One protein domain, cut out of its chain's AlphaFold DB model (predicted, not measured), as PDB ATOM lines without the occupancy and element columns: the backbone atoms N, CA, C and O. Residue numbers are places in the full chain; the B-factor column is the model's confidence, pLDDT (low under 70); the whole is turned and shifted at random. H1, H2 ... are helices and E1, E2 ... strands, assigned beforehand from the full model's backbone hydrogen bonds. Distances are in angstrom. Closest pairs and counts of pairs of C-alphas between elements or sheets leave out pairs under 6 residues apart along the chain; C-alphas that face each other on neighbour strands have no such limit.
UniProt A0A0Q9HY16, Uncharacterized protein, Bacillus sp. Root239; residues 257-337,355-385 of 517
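This is residues 257 to 337 and 355 to 385 of the 517 residues of an uncharacterized protein of Bacillus sp. Root239 (UniProt A0A0Q9HY16). A small twisted sheet of three strands, E1, E2 and E3, lies between two helices, H1 and H2, which meet it with one end each and reach away from it towards opposite ends of an elongated domain. The last printed stretch, with the short helices H3 and H4, runs along one side, and no two of the four helices touch, though H4 is near H2. The printed part has 112 residues, with four named helices and three named strands in the order H1 E1 E2 E3 H2 H3 H4; the sheet has the order E1 - E2 - E3, all antiparallel, and the class is mixed, helices and strands. It is only just compact, close to loose, with a radius of gyration of the C-alphas of 15.4 A and spans of 50 by 30 by 21 A.

H1, residues 262 to 274, begins at C-alpha 262 (10.915, 22.126, 19.697) and measures 16.6 A. E1 is residues 292 to 297, 16.1 A; E2 is residues 303 to 309, 19.0 A; E3 is residues 312 to 315, 10.3 A. H2, residues 319 to 335, is the longest helix, 25.5 A, and ends at C-alpha 335 (28.748, 12.951, -20.873). H3 is residues 367 to 370, 5.1 A. H4, residues 378 to 384, measures 9.8 A and ends at C-alpha 384 (36.853, 24.776, -0.940).

H1 only grazes the sheet, with its residues 272 to 274; its closest C-alphas to E3 are those of Phe 273 and Phe 313, 7.1 A. E1, E2 and E3 form a meander, each strand the antiparallel neighbour of the one before. In the hairpin of E1 and E2, N 294 and O 306 are within hydrogen-bond range at 2.8 A; in the hairpin of E2 and E3, N 307 and O 314 are at 2.9 A. The sheet is only just strongly twisted, its C-alphas up to 4.1 A off the best plane. H2 only grazes it, with residues 320 to 325; the closest C-alphas of H2 and E2 are those of Val 307 and Ala 321, 6.6 A. H3 only grazes it too, with residues 369 to 370. H4 is not on the sheet. H4 and H2 are close but not clearly touching, the C-alphas of Leu 322 and Ser 384 being closest at 6.7 A. H1 and H2 are apart. Every O i to N i+4 pair is within hydrogen-bond range in H1 and H4, and 10 of 13 in H2; H3 is too short for such a pair.

The C-alphas farthest apart, those of Asp 258 and Asn 337, are 53.7 A from each other. Residues 338 to 354 are not printed, and C-alphas 337 and 355 are 12.0 A apart across this cut. The link from H1 to E1 is long, with 17 residues. The mean pLDDT of the printed part is 83.0; it is under 70 in residues 282 to 289, 327 to 337 and 355 to 357.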
ATOM      1  N   ASP A 257      16.792  29.474  19.768       95.19
ATOM      2  CA  ASP A 257      16.015  30.636  20.199       95.19
ATOM      3  C   ASP A 257      14.980  30.243  21.269       95.19
ATOM      4  O   ASP A 257      14.294  29.219  21.168       95.19
ATOM      5  N   ASP A 258      14.813  31.096  22.282       91.56
ATOM      6  CA  ASP A 258      13.875  30.882  23.393       91.56
ATOM      7  C   ASP A 258      12.412  30.729  22.937       91.56
ATOM      8  O   ASP A 258      11.579  30.214  23.691       91.56
ATOM      9  N   LYS A 259      12.075  31.180  21.720       94.25
ATOM     10  CA  LYS A 259      10.740  31.119  21.107       94.25
ATOM     11  C   LYS A 259      10.594  30.017  20.060       94.25
ATOM     12  O   LYS A 259       9.577  29.997  19.372       94.25
ATOM     13  N   GLU A 260      11.573  29.127  19.918       94.88
ATOM     14  CA  GLU A 260      11.483  27.999  18.988       94.88
ATOM     15  C   GLU A 260      10.264  27.107  19.320       94.88
ATOM     16  O   GLU A 260       9.742  27.154  20.437       94.88
ATOM     17  N   ASP A 261       9.808  26.268  18.399       93.88
ATOM     18  CA  ASP A 261       8.843  25.199  18.692       93.88
ATOM     19  C   ASP A 261       9.545  23.839  18.588       93.88
ATOM     20  O   ASP A 261       9.614  23.243  17.516       93.88
ATOM     21  N   PHE A 262      10.110  23.355  19.702       91.88
ATOM     22  CA  PHE A 262      10.915  22.126  19.697       91.88
ATOM     23  C   PHE A 262      10.151  20.880  19.248       91.88
ATOM     24  O   PHE A 262      10.698  20.152  18.421       91.88
ATOM     25  N   PRO A 263       8.913  20.620  19.716       91.88
ATOM     26  CA  PRO A 263       8.113  19.529  19.176       91.88
ATOM     27  C   PRO A 263       7.995  19.577  17.650       91.88
ATOM     28  O   PRO A 263       8.237  18.564  17.000       91.88
ATOM     29  N   SER A 264       7.671  20.731  17.067       93.00
ATOM     30  CA  SER A 264       7.566  20.863  15.608       93.00
ATOM     31  C   SER A 264       8.910  20.687  14.907       93.00
ATOM     32  O   SER A 264       9.001  19.896  13.971       93.00
ATOM     33  N   LEU A 265       9.957  21.363  15.385       94.75
ATOM     34  CA  LEU A 265      11.294  21.315  14.796       94.75
ATOM     35  C   LEU A 265      11.878  19.897  14.821       94.75
ATOM     36  O   LEU A 265      12.316  19.387  13.793       94.75
ATOM     37  N   PHE A 266      11.868  19.233  15.978       94.94
ATOM     38  CA  PHE A 266      12.462  17.903  16.120       94.94
ATOM     39  C   PHE A 266      11.656  16.843  15.365       94.94
ATOM     40  O   PHE A 266      12.248  15.979  14.719       94.94
ATOM     41  N   ASN A 267      10.321  16.947  15.350       92.38
ATOM     42  CA  ASN A 267       9.496  16.077  14.512       92.38
ATOM     43  C   ASN A 267       9.768  16.304  13.021       92.38
ATOM     44  O   ASN A 267       9.822  15.333  12.270       92.38
ATOM     45  N   ALA A 268       9.959  17.553  12.585       92.25
ATOM     46  CA  ALA A 268      10.326  17.852  11.204       92.25
ATOM     47  C   ALA A 268      11.679  17.223  10.850       92.25
ATOM     48  O   ALA A 268      11.757  16.492   9.867       92.25
ATOM     49  N   ILE A 269      12.708  17.412  11.684       94.56
ATOM     50  CA  ILE A 269      14.040  16.816  11.491       94.56
ATOM     51  C   ILE A 269      13.946  15.289  11.377       94.56
ATOM     52  O   ILE A 269      14.449  14.703  10.418       94.56
ATOM     53  N   ILE A 270      13.255  14.636  12.312       93.44
ATOM     54  CA  ILE A 270      13.088  13.178  12.315       93.44
ATOM     55  C   ILE A 270      12.332  12.711  11.064       93.44
ATOM     56  O   ILE A 270      12.768  11.790  10.374       93.44
ATOM     57  N   ASN A 271      11.206  13.339  10.734       91.69
ATOM     58  CA  ASN A 271      10.395  12.908   9.600       91.69
ATOM     59  C   ASN A 271      11.116  13.108   8.265       91.69
ATOM     60  O   ASN A 271      11.110  12.211   7.420       91.69
ATOM     61  N   ILE A 272      11.775  14.251   8.092       91.50
ATOM     62  CA  ILE A 272      12.483  14.586   6.861       91.50
ATOM     63  C   ILE A 272      13.723  13.706   6.719       91.50
ATOM     64  O   ILE A 272      13.838  12.993   5.728       91.50
ATOM     65  N   PHE A 273      14.635  13.711   7.693       92.50
ATOM     66  CA  PHE A 273      15.977  13.153   7.496       92.50
ATOM     67  C   PHE A 273      16.102  11.687   7.910       92.50
ATOM     68  O   PHE A 273      16.759  10.916   7.213       92.50
ATOM     69  N   LYS A 274      15.425  11.262   8.984       91.06
ATOM     70  CA  LYS A 274      15.422   9.848   9.397       91.06
ATOM     71  C   LYS A 274      14.393   9.035   8.617       91.06
ATOM     72  O   LYS A 274      14.730   8.001   8.047       91.06
ATOM     73  N   ASN A 275      13.146   9.506   8.556       90.62
ATOM     74  CA  ASN A 275      12.062   8.778   7.881       90.62
ATOM     75  C   ASN A 275      12.006   9.038   6.366       90.62
ATOM     76  O   ASN A 275      11.156   8.461   5.685       90.62
ATOM     77  N   LYS A 276      12.903   9.883   5.834       88.56
ATOM     78  CA  LYS A 276      13.023  10.224   4.406       88.56
ATOM     79  C   LYS A 276      11.732  10.769   3.791       88.56
ATOM     80  O   LYS A 276      11.462  10.575   2.605       88.56
ATOM     81  N   GLN A 277      10.912  11.459   4.583       87.62
ATOM     82  CA  GLN A 277       9.676  12.090   4.117       87.62
ATOM     83  C   GLN A 277       9.981  13.442   3.464       87.62
ATOM     84  O   GLN A 277       9.521  14.491   3.910       87.62
ATOM     85  N   TYR A 278      10.775  13.425   2.392       85.56
ATOM     86  CA  TYR A 278      11.229  14.640   1.708       85.56
ATOM     87  C   TYR A 278      10.093  15.425   1.045       85.56
ATOM     88  O   TYR A 278      10.265  16.603   0.772       85.56
ATOM     89  N   SER A 279       8.910  14.831   0.861       79.44
ATOM     90  CA  SER A 279       7.703  15.549   0.428       79.44
ATOM     91  C   SER A 279       7.240  16.632   1.410       79.44
ATOM     92  O   SER A 279       6.441  17.487   1.042       79.44
ATOM     93  N   LEU A 280       7.722  16.602   2.658       82.38
ATOM     94  CA  LEU A 280       7.506  17.673   3.634       82.38
ATOM     95  C   LEU A 280       8.354  18.915   3.334       82.38
ATOM     96  O   LEU A 280       8.056  19.997   3.836       82.38
ATOM     97  N   LEU A 281       9.400  18.771   2.519       79.25
ATOM     98  CA  LEU A 281      10.184  19.884   2.018       79.25
ATOM     99  C   LEU A 281       9.436  20.483   0.825       79.25
ATOM    100  O   LEU A 281       9.134  19.789  -0.143       79.25
ATOM    101  N   ASN A 282       9.147  21.782   0.873       66.19
ATOM    102  CA  ASN A 282       8.516  22.504  -0.234       66.19
ATOM    103  C   ASN A 282       9.537  22.796  -1.354       66.19
ATOM    104  O   ASN A 282       9.797  23.950  -1.699       66.19
ATOM    105  N   ILE A 283      10.184  21.746  -1.866       65.50
ATOM    106  CA  ILE A 283      11.172  21.821  -2.943       65.50
ATOM    107  C   ILE A 283      10.409  21.849  -4.265       65.50
ATOM    108  O   ILE A 283       9.503  21.055  -4.497       65.50
ATOM    109  N   ARG A 284      10.762  22.791  -5.146       55.16
ATOM    110  CA  ARG A 284      10.060  23.018  -6.424       55.16
ATOM    111  C   ARG A 284      10.209  21.876  -7.438       55.16
ATOM    112  O   ARG A 284       9.587  21.942  -8.494       55.16
ATOM    113  N   GLN A 285      11.035  20.876  -7.149       55.28
ATOM    114  CA  GLN A 285      11.278  19.729  -8.016       55.28
ATOM    115  C   GLN A 285      10.487  18.518  -7.511       55.28
ATOM    116  O   GLN A 285      10.607  18.135  -6.350       55.28
ATOM    117  N   GLU A 286       9.676  17.921  -8.388       49.16
ATOM    118  CA  GLU A 286       8.820  16.774  -8.052       49.16
ATOM    119  C   GLU A 286       9.625  15.493  -7.746       49.16
ATOM    120  O   GLU A 286       9.106  14.607  -7.064       49.16
ATOM    121  N   THR A 287      10.894  15.399  -8.174       60.31
ATOM    122  CA  THR A 287      11.786  14.267  -7.874       60.31
ATOM    123  C   THR A 287      13.242  14.699  -7.631       60.31
ATOM    124  O   THR A 287      13.891  15.305  -8.478       60.31
ATOM    125  N   LEU A 288      13.782  14.357  -6.452       67.62
ATOM    126  CA  LEU A 288      15.202  14.520  -6.102       67.62
ATOM    127  C   LEU A 288      16.016  13.372  -6.726       67.62
ATOM    128  O   LEU A 288      16.223  12.330  -6.096       67.62
ATOM    129  N   GLU A 289      16.427  13.531  -7.983       63.03
ATOM    130  CA  GLU A 289      17.125  12.482  -8.755       63.03
ATOM    131  C   GLU A 289      18.624  12.739  -8.949       63.03
ATOM    132  O   GLU A 289      19.371  11.813  -9.268       63.03
ATOM    133  N   LYS A 290      19.081  13.980  -8.760       71.81
ATOM    134  CA  LYS A 290      20.470  14.396  -8.994       71.81
ATOM    135  C   LYS A 290      21.055  15.084  -7.771       71.81
ATOM    136  O   LYS A 290      20.321  15.541  -6.897       71.81
ATOM    137  N   THR A 291      22.382  15.163  -7.747       77.62
ATOM    138  CA  THR A 291      23.101  15.948  -6.749       77.62
ATOM    139  C   THR A 291      22.713  17.416  -6.868       77.62
ATOM    140  O   THR A 291      22.912  18.016  -7.923       77.62
ATOM    141  N   GLU A 292      22.152  17.986  -5.806       82.50
ATOM    142  CA  GLU A 292      21.668  19.369  -5.796       82.50
ATOM    143  C   GLU A 292      21.946  20.036  -4.447       82.50
ATOM    144  O   GLU A 292      21.857  19.399  -3.394       82.50
ATOM    145  N   ILE A 293      22.276  21.330  -4.494       86.62
ATOM    146  CA  ILE A 293      22.394  22.194  -3.318       86.62
ATOM    147  C   ILE A 293      21.020  22.792  -3.021       86.62
ATOM    148  O   ILE A 293      20.420  23.436  -3.882       86.62
ATOM    149  N   ILE A 294      20.528  22.607  -1.799       88.38
ATOM    150  CA  ILE A 294      19.187  23.017  -1.389       88.38
ATOM    151  C   ILE A 294      19.257  23.772  -0.065       88.38
ATOM    152  O   ILE A 294      19.822  23.288   0.911       88.38
ATOM    153  N   ASN A 295      18.604  24.931  -0.024       89.38
ATOM    154  CA  ASN A 295      18.395  25.690   1.203       89.38
ATOM    155  C   ASN A 295      17.019  25.365   1.781       89.38
ATOM    156  O   ASN A 295      16.005  25.476   1.088       89.38
ATOM    157  N   ILE A 296      16.983  24.964   3.048       90.50
ATOM    158  CA  ILE A 296      15.779  24.520   3.748       90.50
ATOM    159  C   ILE A 296      15.610  25.336   5.023       90.50
ATOM    160  O   ILE A 296      16.510  25.416   5.853       90.50
ATOM    161  N   GLU A 297      14.422  25.894   5.210       91.38
ATOM    162  CA  GLU A 297      14.010  26.517   6.465       91.38
ATOM    163  C   GLU A 297      13.209  25.491   7.274       91.38
ATOM    164  O   GLU A 297      12.077  25.155   6.924       91.38
ATOM    165  N   LEU A 298      13.809  24.953   8.339       91.38
ATOM    166  CA  LEU A 298      13.136  24.011   9.243       91.38
ATOM    167  C   LEU A 298      12.272  24.737  10.278       91.38
ATOM    168  O   LEU A 298      11.280  24.195  10.766       91.38
ATOM    169  N   SER A 299      12.650  25.967  10.616       92.56
ATOM    170  CA  SER A 299      11.882  26.879  11.455       92.56
ATOM    171  C   SER A 299      12.202  28.323  11.071       92.56
ATOM    172  O   SER A 299      13.036  28.590  10.209       92.56
ATOM    173  N   LYS A 300      11.589  29.283  11.771       92.00
ATOM    174  CA  LYS A 300      11.943  30.704  11.652       92.00
ATOM    175  C   LYS A 300      13.404  30.998  12.051       92.00
ATOM    176  O   LYS A 300      13.929  32.043  11.675       92.00
ATOM    177  N   TYR A 301      14.026  30.123  12.841       94.56
ATOM    178  CA  TYR A 301      15.353  30.331  13.429       94.56
ATOM    179  C   TYR A 301      16.400  29.327  12.932       94.56
ATOM    180  O   TYR A 301      17.577  29.498  13.229       94.56
ATOM    181  N   VAL A 302      15.988  28.286  12.202       95.06
ATOM    182  CA  VAL A 302      16.877  27.243  11.681       95.06
ATOM    183  C   VAL A 302      16.745  27.181  10.164       95.06
ATOM    184  O   VAL A 302      15.753  26.673   9.633       95.06
ATOM    185  N   LYS A 303      17.776  27.678   9.480       95.12
ATOM    186  CA  LYS A 303      17.938  27.629   8.024       95.12
ATOM    187  C   LYS A 303      19.182  26.810   7.716       95.12
ATOM    188  O   LYS A 303      20.237  27.104   8.253       95.12
ATOM    189  N   LEU A 304      19.078  25.785   6.887       95.25
ATOM    190  CA  LEU A 304      20.194  24.903   6.552       95.25
ATOM    191  C   LEU A 304      20.459  24.933   5.054       95.25
ATOM    192  O   LEU A 304      19.509  24.897   4.272       95.25
ATOM    193  N   ALA A 305      21.730  24.915   4.667       94.69
ATOM    194  CA  ALA A 305      22.140  24.613   3.301       94.69
ATOM    195  C   ALA A 305      22.666  23.180   3.227       94.69
ATOM    196  O   ALA A 305      23.570  22.795   3.970       94.69
ATOM    197  N   LEU A 306      22.079  22.367   2.357       93.50
ATOM    198  CA  LEU A 306      22.324  20.930   2.293       93.50
ATOM    199  C   LEU A 306      22.649  20.501   0.866       93.50
ATOM    200  O   LEU A 306      22.172  21.096  -0.096       93.50
ATOM    201  N   VAL A 307      23.423  19.430   0.733       91.44
ATOM    202  CA  VAL A 307      23.592  18.702  -0.527       91.44
ATOM    203  C   VAL A 307      22.757  17.439  -0.453       91.44
ATOM    204  O   VAL A 307      22.900  16.648   0.479       91.44
ATOM    205  N   TYR A 308      21.888  17.234  -1.436       88.88
ATOM    206  CA  TYR A 308      21.267  15.934  -1.642       88.88
ATOM    207  C   TYR A 308      22.192  15.074  -2.498       88.88
ATOM    208  O   TYR A 308      22.501  15.461  -3.617       88.88
ATOM    209  N   ALA A 309      22.642  13.929  -1.994       85.81
ATOM    210  CA  ALA A 309      23.467  12.978  -2.737       85.81
ATOM    211  C   ALA A 309      23.190  11.549  -2.257       85.81
ATOM    212  O   ALA A 309      22.900  11.325  -1.081       85.81
ATOM    213  N   ASP A 310      23.240  10.577  -3.171       80.50
ATOM    214  CA  ASP A 310      23.073   9.147  -2.865       80.50
ATOM    215  C   ASP A 310      21.829   8.814  -2.004       80.50
ATOM    216  O   ASP A 310      21.827   7.904  -1.172       80.50
ATOM    217  N   GLY A 311      20.730   9.555  -2.195       82.06
ATOM    218  CA  GLY A 311      19.465   9.322  -1.489       82.06
ATOM    219  C   GLY A 311      19.393   9.891  -0.065       82.06
ATOM    220  O   GLY A 311      18.480   9.530   0.695       82.06
ATOM    221  N   CYS A 312      20.338  10.751   0.323       87.00
ATOM    222  CA  CYS A 312      20.372  11.407   1.626       87.00
ATOM    223  C   CYS A 312      20.762  12.887   1.528       87.00
ATOM    224  O   CYS A 312      21.380  13.321   0.560       87.00
ATOM    225  N   PHE A 313      20.377  13.656   2.545       91.25
ATOM    226  CA  PHE A 313      20.852  15.022   2.728       91.25
ATOM    227  C   PHE A 313      22.092  15.034   3.615       91.25
ATOM    228  O   PHE A 313      22.150  14.331   4.627       91.25
ATOM    229  N   LEU A 314      23.053  15.861   3.230       92.50
ATOM    230  CA  LEU A 314      24.311  16.080   3.926       92.50
ATOM    231  C   LEU A 314      24.520  17.580   4.120       92.50
ATOM    232  O   LEU A 314      24.037  18.386   3.323       92.50
ATOM    233  N   ASN A 315      25.251  17.945   5.166       95.56
ATOM    234  CA  ASN A 315      25.722  19.309   5.372       95.56
ATOM    235  C   ASN A 315      26.471  19.829   4.128       95.56
ATOM    236  O   ASN A 315      27.451  19.214   3.718       95.56
ATOM    237  N   LEU A 316      26.046  20.960   3.546       95.06
ATOM    238  CA  LEU A 316      26.775  21.596   2.438       95.06
ATOM    239  C   LEU A 316      28.173  22.054   2.868       95.06
ATOM    240  O   LEU A 316      29.128  21.961   2.097       95.06
ATOM    241  N   TYR A 317      28.290  22.537   4.101       96.19
ATOM    242  CA  TYR A 317      29.534  23.016   4.682       96.19
ATOM    243  C   TYR A 317      30.268  21.850   5.358       96.19
ATOM    244  O   TYR A 317      30.493  21.857   6.566       96.19
ATOM    245  N   SER A 318      30.598  20.810   4.586       95.19
ATOM    246  CA  SER A 318      31.427  19.690   5.046       95.19
ATOM    247  C   SER A 318      32.431  19.230   3.987       95.19
ATOM    248  O   SER A 318      32.244  19.439   2.785       95.19
ATOM    249  N   GLU A 319      33.504  18.562   4.418       93.31
ATOM    250  CA  GLU A 319      34.474  17.967   3.492       93.31
ATOM    251  C   GLU A 319      33.841  16.909   2.582       93.31
ATOM    252  O   GLU A 319      34.236  16.748   1.426       93.31
ATOM    253  N   GLU A 320      32.877  16.148   3.101       91.50
ATOM    254  CA  GLU A 320      32.145  15.145   2.334       91.50
ATOM    255  C   GLU A 320      31.401  15.793   1.167       91.50
ATOM    256  O   GLU A 320      31.480  15.283   0.048       91.50
ATOM    257  N   ALA A 321      30.749  16.939   1.392       91.31
ATOM    258  CA  ALA A 321      30.083  17.685   0.330       91.31
ATOM    259  C   ALA A 321      31.073  18.163  -0.744       91.31
ATOM    260  O   ALA A 321      30.808  17.978  -1.934       91.31
ATOM    261  N   LEU A 322      32.247  18.679  -0.354       90.38
ATOM    262  CA  LEU A 322      33.302  19.067  -1.302       90.38
ATOM    263  C   LEU A 322      33.771  17.882  -2.162       90.38
ATOM    264  O   LEU A 322      33.894  18.000  -3.384       90.38
ATOM    265  N   LYS A 323      33.975  16.711  -1.545       87.50
ATOM    266  CA  LYS A 323      34.385  15.475  -2.237       87.50
ATOM    267  C   LYS A 323      33.312  14.981  -3.209       87.50
ATOM    268  O   LYS A 323      33.641  14.567  -4.320       87.50
ATOM    269  N   ILE A 324      32.042  15.018  -2.808       84.81
ATOM    270  CA  ILE A 324      30.907  14.605  -3.644       84.81
ATOM    271  C   ILE A 324      30.782  15.536  -4.851       84.81
ATOM    272  O   ILE A 324      30.810  15.075  -5.992       84.81
ATOM    273  N   MET A 325      30.720  16.847  -4.622       79.56
ATOM    274  CA  MET A 325      30.546  17.835  -5.688       79.56
ATOM    275  C   MET A 325      31.729  17.857  -6.667       79.56
ATOM    276  O   MET A 325      31.529  17.988  -7.878       79.56
ATOM    277  N   GLY A 326      32.952  17.635  -6.172       70.38
ATOM    278  CA  GLY A 326      34.142  17.496  -7.012       70.38
ATOM    279  C   GLY A 326      34.084  16.293  -7.963       70.38
ATOM    280  O   GLY A 326      34.528  16.399  -9.104       70.38
ATOM    281  N   ARG A 327      33.490  15.165  -7.540       65.81
ATOM    282  CA  ARG A 327      33.305  13.971  -8.393       65.81
ATOM    283  C   ARG A 327      32.229  14.159  -9.456       65.81
ATOM    284  O   ARG A 327      32.376  13.655 -10.561       65.81
ATOM    285  N   TYR A 328      31.131  14.839  -9.138       58.59
ATOM    286  CA  TYR A 328      30.060  15.035 -10.121       58.59
ATOM    287  C   TYR A 328      30.458  16.030 -11.212       58.59
ATOM    288  O   TYR A 328      30.135  15.794 -12.373       58.59
ATOM    289  N   SER A 329      31.240  17.056 -10.859       54.06
ATOM    290  CA  SER A 329      31.786  18.024 -11.820       54.06
ATOM    291  C   SER A 329      32.665  17.353 -12.886       54.06
ATOM    292  O   SER A 329      32.613  17.732 -14.049       54.06
ATOM    293  N   SER A 330      33.415  16.299 -12.536       47.72
ATOM    294  CA  SER A 330      34.222  15.554 -13.511       47.72
ATOM    295  C   SER A 330      33.415  14.580 -14.382       47.72
ATOM    296  O   SER A 330      33.854  14.256 -15.484       47.72
ATOM    297  N   ILE A 331      32.237  14.126 -13.933       46.28
ATOM    298  CA  ILE A 331      31.404  13.139 -14.647       46.28
ATOM    299  C   ILE A 331      30.464  13.801 -15.665       46.28
ATOM    300  O   ILE A 331      30.297  13.275 -16.765       46.28
ATOM    301  N   THR A 332      29.844  14.943 -15.350       41.94
ATOM    302  CA  THR A 332      28.912  15.611 -16.284       41.94
ATOM    303  C   THR A 332      29.598  16.129 -17.550       41.94
ATOM    304  O   THR A 332      29.002  16.061 -18.627       41.94
ATOM    305  N   ASP A 333      30.866  16.531 -17.460       36.47
ATOM    306  CA  ASP A 333      31.653  17.005 -18.610       36.47
ATOM    307  C   ASP A 333      32.161  15.867 -19.517       36.47
ATOM    308  O   ASP A 333      32.483  16.083 -20.689       36.47
ATOM    309  N   LEU A 334      32.182  14.629 -19.010       32.53
ATOM    310  CA  LEU A 334      32.436  13.429 -19.816       32.53
ATOM    311  C   LEU A 334      31.216  13.033 -20.662       32.53
ATOM    312  O   LEU A 334      31.379  12.473 -21.744       32.53
ATOM    313  N   VAL A 335      29.999  13.330 -20.191       35.75
ATOM    314  CA  VAL A 335      28.748  12.951 -20.873       35.75
ATOM    315  C   VAL A 335      28.319  14.002 -21.904       35.75
ATOM    316  O   VAL A 335      27.835  13.630 -22.972       35.75
ATOM    317  N   SER A 336      28.561  15.296 -21.664       32.72
ATOM    318  CA  SER A 336      28.192  16.367 -22.610       32.72
ATOM    319  C   SER A 336      29.003  16.362 -23.917       32.72
ATOM    320  O   SER A 336      28.557  16.924 -24.915       32.72
ATOM    321  N   ASN A 337      30.153  15.681 -23.955       33.25
ATOM    322  CA  ASN A 337      31.006  15.566 -25.146       33.25
ATOM    323  C   ASN A 337      30.712  14.332 -26.030       33.25
ATOM    324  O   ASN A 337      31.403  14.125 -27.028       33.25
ATOM    325  N   HIS A 355      40.176  17.863 -17.723       44.34
ATOM    326  CA  HIS A 355      40.206  19.178 -18.401       44.34
ATOM    327  C   HIS A 355      39.054  20.120 -17.997       44.34
ATOM    328  O   HIS A 355      38.976  21.229 -18.516       44.34
ATOM    329  N   ALA A 356      38.186  19.727 -17.060       53.53
ATOM    330  CA  ALA A 356      37.223  20.647 -16.460       53.53
ATOM    331  C   ALA A 356      37.934  21.493 -15.386       53.53
ATOM    332  O   ALA A 356      38.552  20.900 -14.488       53.53
ATOM    333  N   PRO A 357      37.899  22.838 -15.453       59.75
ATOM    334  CA  PRO A 357      38.465  23.667 -14.402       59.75
ATOM    335  C   PRO A 357      37.692  23.401 -13.113       59.75
ATOM    336  O   PRO A 357      36.465  23.491 -13.065       59.75
ATOM    337  N   LYS A 358      38.415  23.032 -12.059       84.50
ATOM    338  CA  LYS A 358      37.818  22.840 -10.741       84.50
ATOM    339  C   LYS A 358      37.384  24.206 -10.230       84.50
ATOM    340  O   LYS A 358      38.194  25.123 -10.163       84.50
ATOM    341  N   VAL A 359      36.126  24.376  -9.866       86.12
ATOM    342  CA  VAL A 359      35.636  25.648  -9.331       86.12
ATOM    343  C   VAL A 359      35.005  25.381  -7.979       86.12
ATOM    344  O   VAL A 359      34.192  24.466  -7.858       86.12
ATOM    345  N   SER A 360      35.378  26.172  -6.966       90.00
ATOM    346  CA  SER A 360      34.741  26.084  -5.653       90.00
ATOM    347  C   SER A 360      33.225  26.218  -5.807       90.00
ATOM    348  O   SER A 360      32.731  27.140  -6.460       90.00
ATOM    349  N   ILE A 361      32.481  25.332  -5.146       89.12
ATOM    350  CA  ILE A 361      31.011  25.354  -5.124       89.12
ATOM    351  C   ILE A 361      30.431  26.625  -4.483       89.12
ATOM    352  O   ILE A 361      29.235  26.890  -4.608       89.12
ATOM    353  N   PHE A 362      31.270  27.406  -3.801       92.31
ATOM    354  CA  PHE A 362      30.897  28.652  -3.139       92.31
ATOM    355  C   PHE A 362      31.303  29.900  -3.936       92.31
ATOM    356  O   PHE A 362      30.859  30.992  -3.600       92.31
ATOM    357  N   ALA A 363      32.084  29.764  -5.015       89.44
ATOM    358  CA  ALA A 363      32.612  30.901  -5.778       89.44
ATOM    359  C   ALA A 363      31.525  31.775  -6.436       89.44
ATOM    360  O   ALA A 363      31.723  32.965  -6.661       89.44
ATOM    361  N   SER A 364      30.360  31.197  -6.740       82.69
ATOM    362  CA  SER A 364      29.209  31.910  -7.311       82.69
ATOM    363  C   SER A 364      28.125  32.254  -6.283       82.69
ATOM    364  O   SER A 364      27.100  32.842  -6.640       82.69
ATOM    365  N   GLN A 365      28.315  31.887  -5.013       87.50
ATOM    366  CA  GLN A 365      27.325  32.101  -3.963       87.50
ATOM    367  C   GLN A 365      27.518  33.456  -3.280       87.50
ATOM    368  O   GLN A 365      28.634  33.914  -3.045       87.50
ATOM    369  N   LYS A 366      26.405  34.108  -2.927       90.50
ATOM    370  CA  LYS A 366      26.440  35.373  -2.184       90.50
ATOM    371  C   LYS A 366      26.762  35.105  -0.720       90.50
ATOM    372  O   LYS A 366      26.012  34.397  -0.047       90.50
ATOM    373  N   ILE A 367      27.828  35.723  -0.221       93.31
ATOM    374  CA  ILE A 367      28.300  35.551   1.160       93.31
ATOM    375  C   ILE A 367      27.212  35.952   2.155       93.31
ATOM    376  O   ILE A 367      26.972  35.230   3.116       93.31
ATOM    377  N   GLU A 368      26.465  37.022   1.868       92.81
ATOM    378  CA  GLU A 368      25.347  37.486   2.695       92.81
ATOM    379  C   GLU A 368      24.240  36.446   2.873       92.81
ATOM    380  O   GLU A 368      23.501  36.514   3.853       92.81
ATOM    381  N   GLU A 369      24.078  35.521   1.926       92.50
ATOM    382  CA  GLU A 369      23.090  34.450   2.036       92.50
ATOM    383  C   GLU A 369      23.655  33.224   2.750       92.50
ATOM    384  O   GLU A 369      22.931  32.639   3.556       92.50
ATOM    385  N   MET A 370      24.929  32.887   2.514       94.44
ATOM    386  CA  MET A 370      25.606  31.754   3.158       94.44
ATOM    387  C   MET A 370      25.712  31.943   4.675       94.44
ATOM    388  O   MET A 370      25.361  31.055   5.441       94.44
ATOM    389  N   VAL A 371      26.102  33.137   5.139       95.12
ATOM    390  CA  VAL A 371      26.256  33.429   6.582       95.12
ATOM    391  C   VAL A 371      24.942  33.393   7.369       95.12
ATOM    392  O   VAL A 371      24.956  33.425   8.598       95.12
ATOM    393  N   LYS A 372      23.791  33.382   6.681       94.25
ATOM    394  CA  LYS A 372      22.472  33.234   7.316       94.25
ATOM    395  C   LYS A 372      22.141  31.777   7.617       94.25
ATOM    396  O   LYS A 372      21.169  31.526   8.329       94.25
ATOM    397  N   ASP A 373      22.883  30.834   7.048       96.31
ATOM    398  CA  ASP A 373      22.650  29.419   7.270       96.31
ATOM    399  C   ASP A 373      23.182  29.020   8.648       96.31
ATOM    400  O   ASP A 373      24.304  29.329   9.041       96.31
ATOM    401  N   THR A 374      22.360  28.305   9.404       96.62
ATOM    402  CA  THR A 374      22.658  27.811  10.747       96.62
ATOM    403  C   THR A 374      23.848  26.849  10.765       96.62
ATOM    404  O   THR A 374      24.533  26.748  11.779       96.62
ATOM    405  N   ASN A 375      24.096  26.143   9.660       96.75
ATOM    406  CA  ASN A 375      25.216  25.219   9.491       96.75
ATOM    407  C   ASN A 375      26.417  25.824   8.745       96.75
ATOM    408  O   ASN A 375      27.293  25.068   8.334       96.75
ATOM    409  N   PHE A 376      26.460  27.147   8.549       96.75
ATOM    410  CA  PHE A 376      27.588  27.817   7.905       96.75
ATOM    411  C   PHE A 376      28.910  27.528   8.628       96.75
ATOM    412  O   PHE A 376      29.026  27.739   9.837       96.75
ATOM    413  N   ASP A 377      29.920  27.103   7.869       96.44
ATOM    414  CA  ASP A 377      31.280  26.885   8.357       96.44
ATOM    415  C   ASP A 377      32.289  27.554   7.417       96.44
ATOM    416  O   ASP A 377      32.512  27.110   6.286       96.44
ATOM    417  N   PHE A 378      32.906  28.638   7.893       96.19
ATOM    418  CA  PHE A 378      33.862  29.411   7.106       96.19
ATOM    419  C   PHE A 378      35.161  28.651   6.818       96.19
ATOM    420  O   PHE A 378      35.787  28.882   5.784       96.19
ATOM    421  N   GLU A 379      35.565  27.713   7.675       96.81
ATOM    422  CA  GLU A 379      36.773  26.924   7.429       96.81
ATOM    423  C   GLU A 379      36.563  25.963   6.255       96.81
ATOM    424  O   GLU A 379      37.467  25.771   5.440       96.81
ATOM    425  N   ILE A 380      35.342  25.452   6.074       96.62
ATOM    426  CA  ILE A 380      34.986  24.683   4.876       96.62
ATOM    427  C   ILE A 380      34.944  25.572   3.629       96.62
ATOM    428  O   ILE A 380      35.361  25.132   2.553       96.62
ATOM    429  N   ILE A 381      34.519  26.835   3.756       96.38
ATOM    430  CA  ILE A 381      34.635  27.803   2.656       96.38
ATOM    431  C   ILE A 381      36.101  27.965   2.259       96.38
ATOM    432  O   ILE A 381      36.416  27.763   1.088       96.38
ATOM    433  N   LYS A 382      37.011  28.250   3.201       96.38
ATOM    434  CA  LYS A 382      38.456  28.346   2.916       96.38
ATOM    435  C   LYS A 382      38.974  27.076   2.241       96.38
ATOM    436  O   LYS A 382      39.635  27.153   1.204       96.38
ATOM    437  N   LEU A 383      38.617  25.909   2.782       95.94
ATOM    438  CA  LEU A 383      39.025  24.615   2.244       95.94
ATOM    439  C   LEU A 383      38.556  24.412   0.798       95.94
ATOM    440  O   LEU A 383      39.295  23.869  -0.013       95.94
ATOM    441  N   SER A 384      37.371  24.898   0.429       94.50
ATOM    442  CA  SER A 384      36.853  24.776  -0.940       94.50
ATOM    443  C   SER A 384      37.699  25.491  -2.005       94.50
ATOM    444  O   SER A 384      37.574  25.168  -3.184       94.50
ATOM    445  N   PHE A 385      38.542  26.456  -1.613       94.44
ATOM    446  CA  PHE A 385      39.396  27.228  -2.520       94.44
ATOM    447  C   PHE A 385      40.831  26.686  -2.623       94.44
ATOM    448  O   PHE A 385      41.662  27.284  -3.316       94.44
TER     449      PHE A 385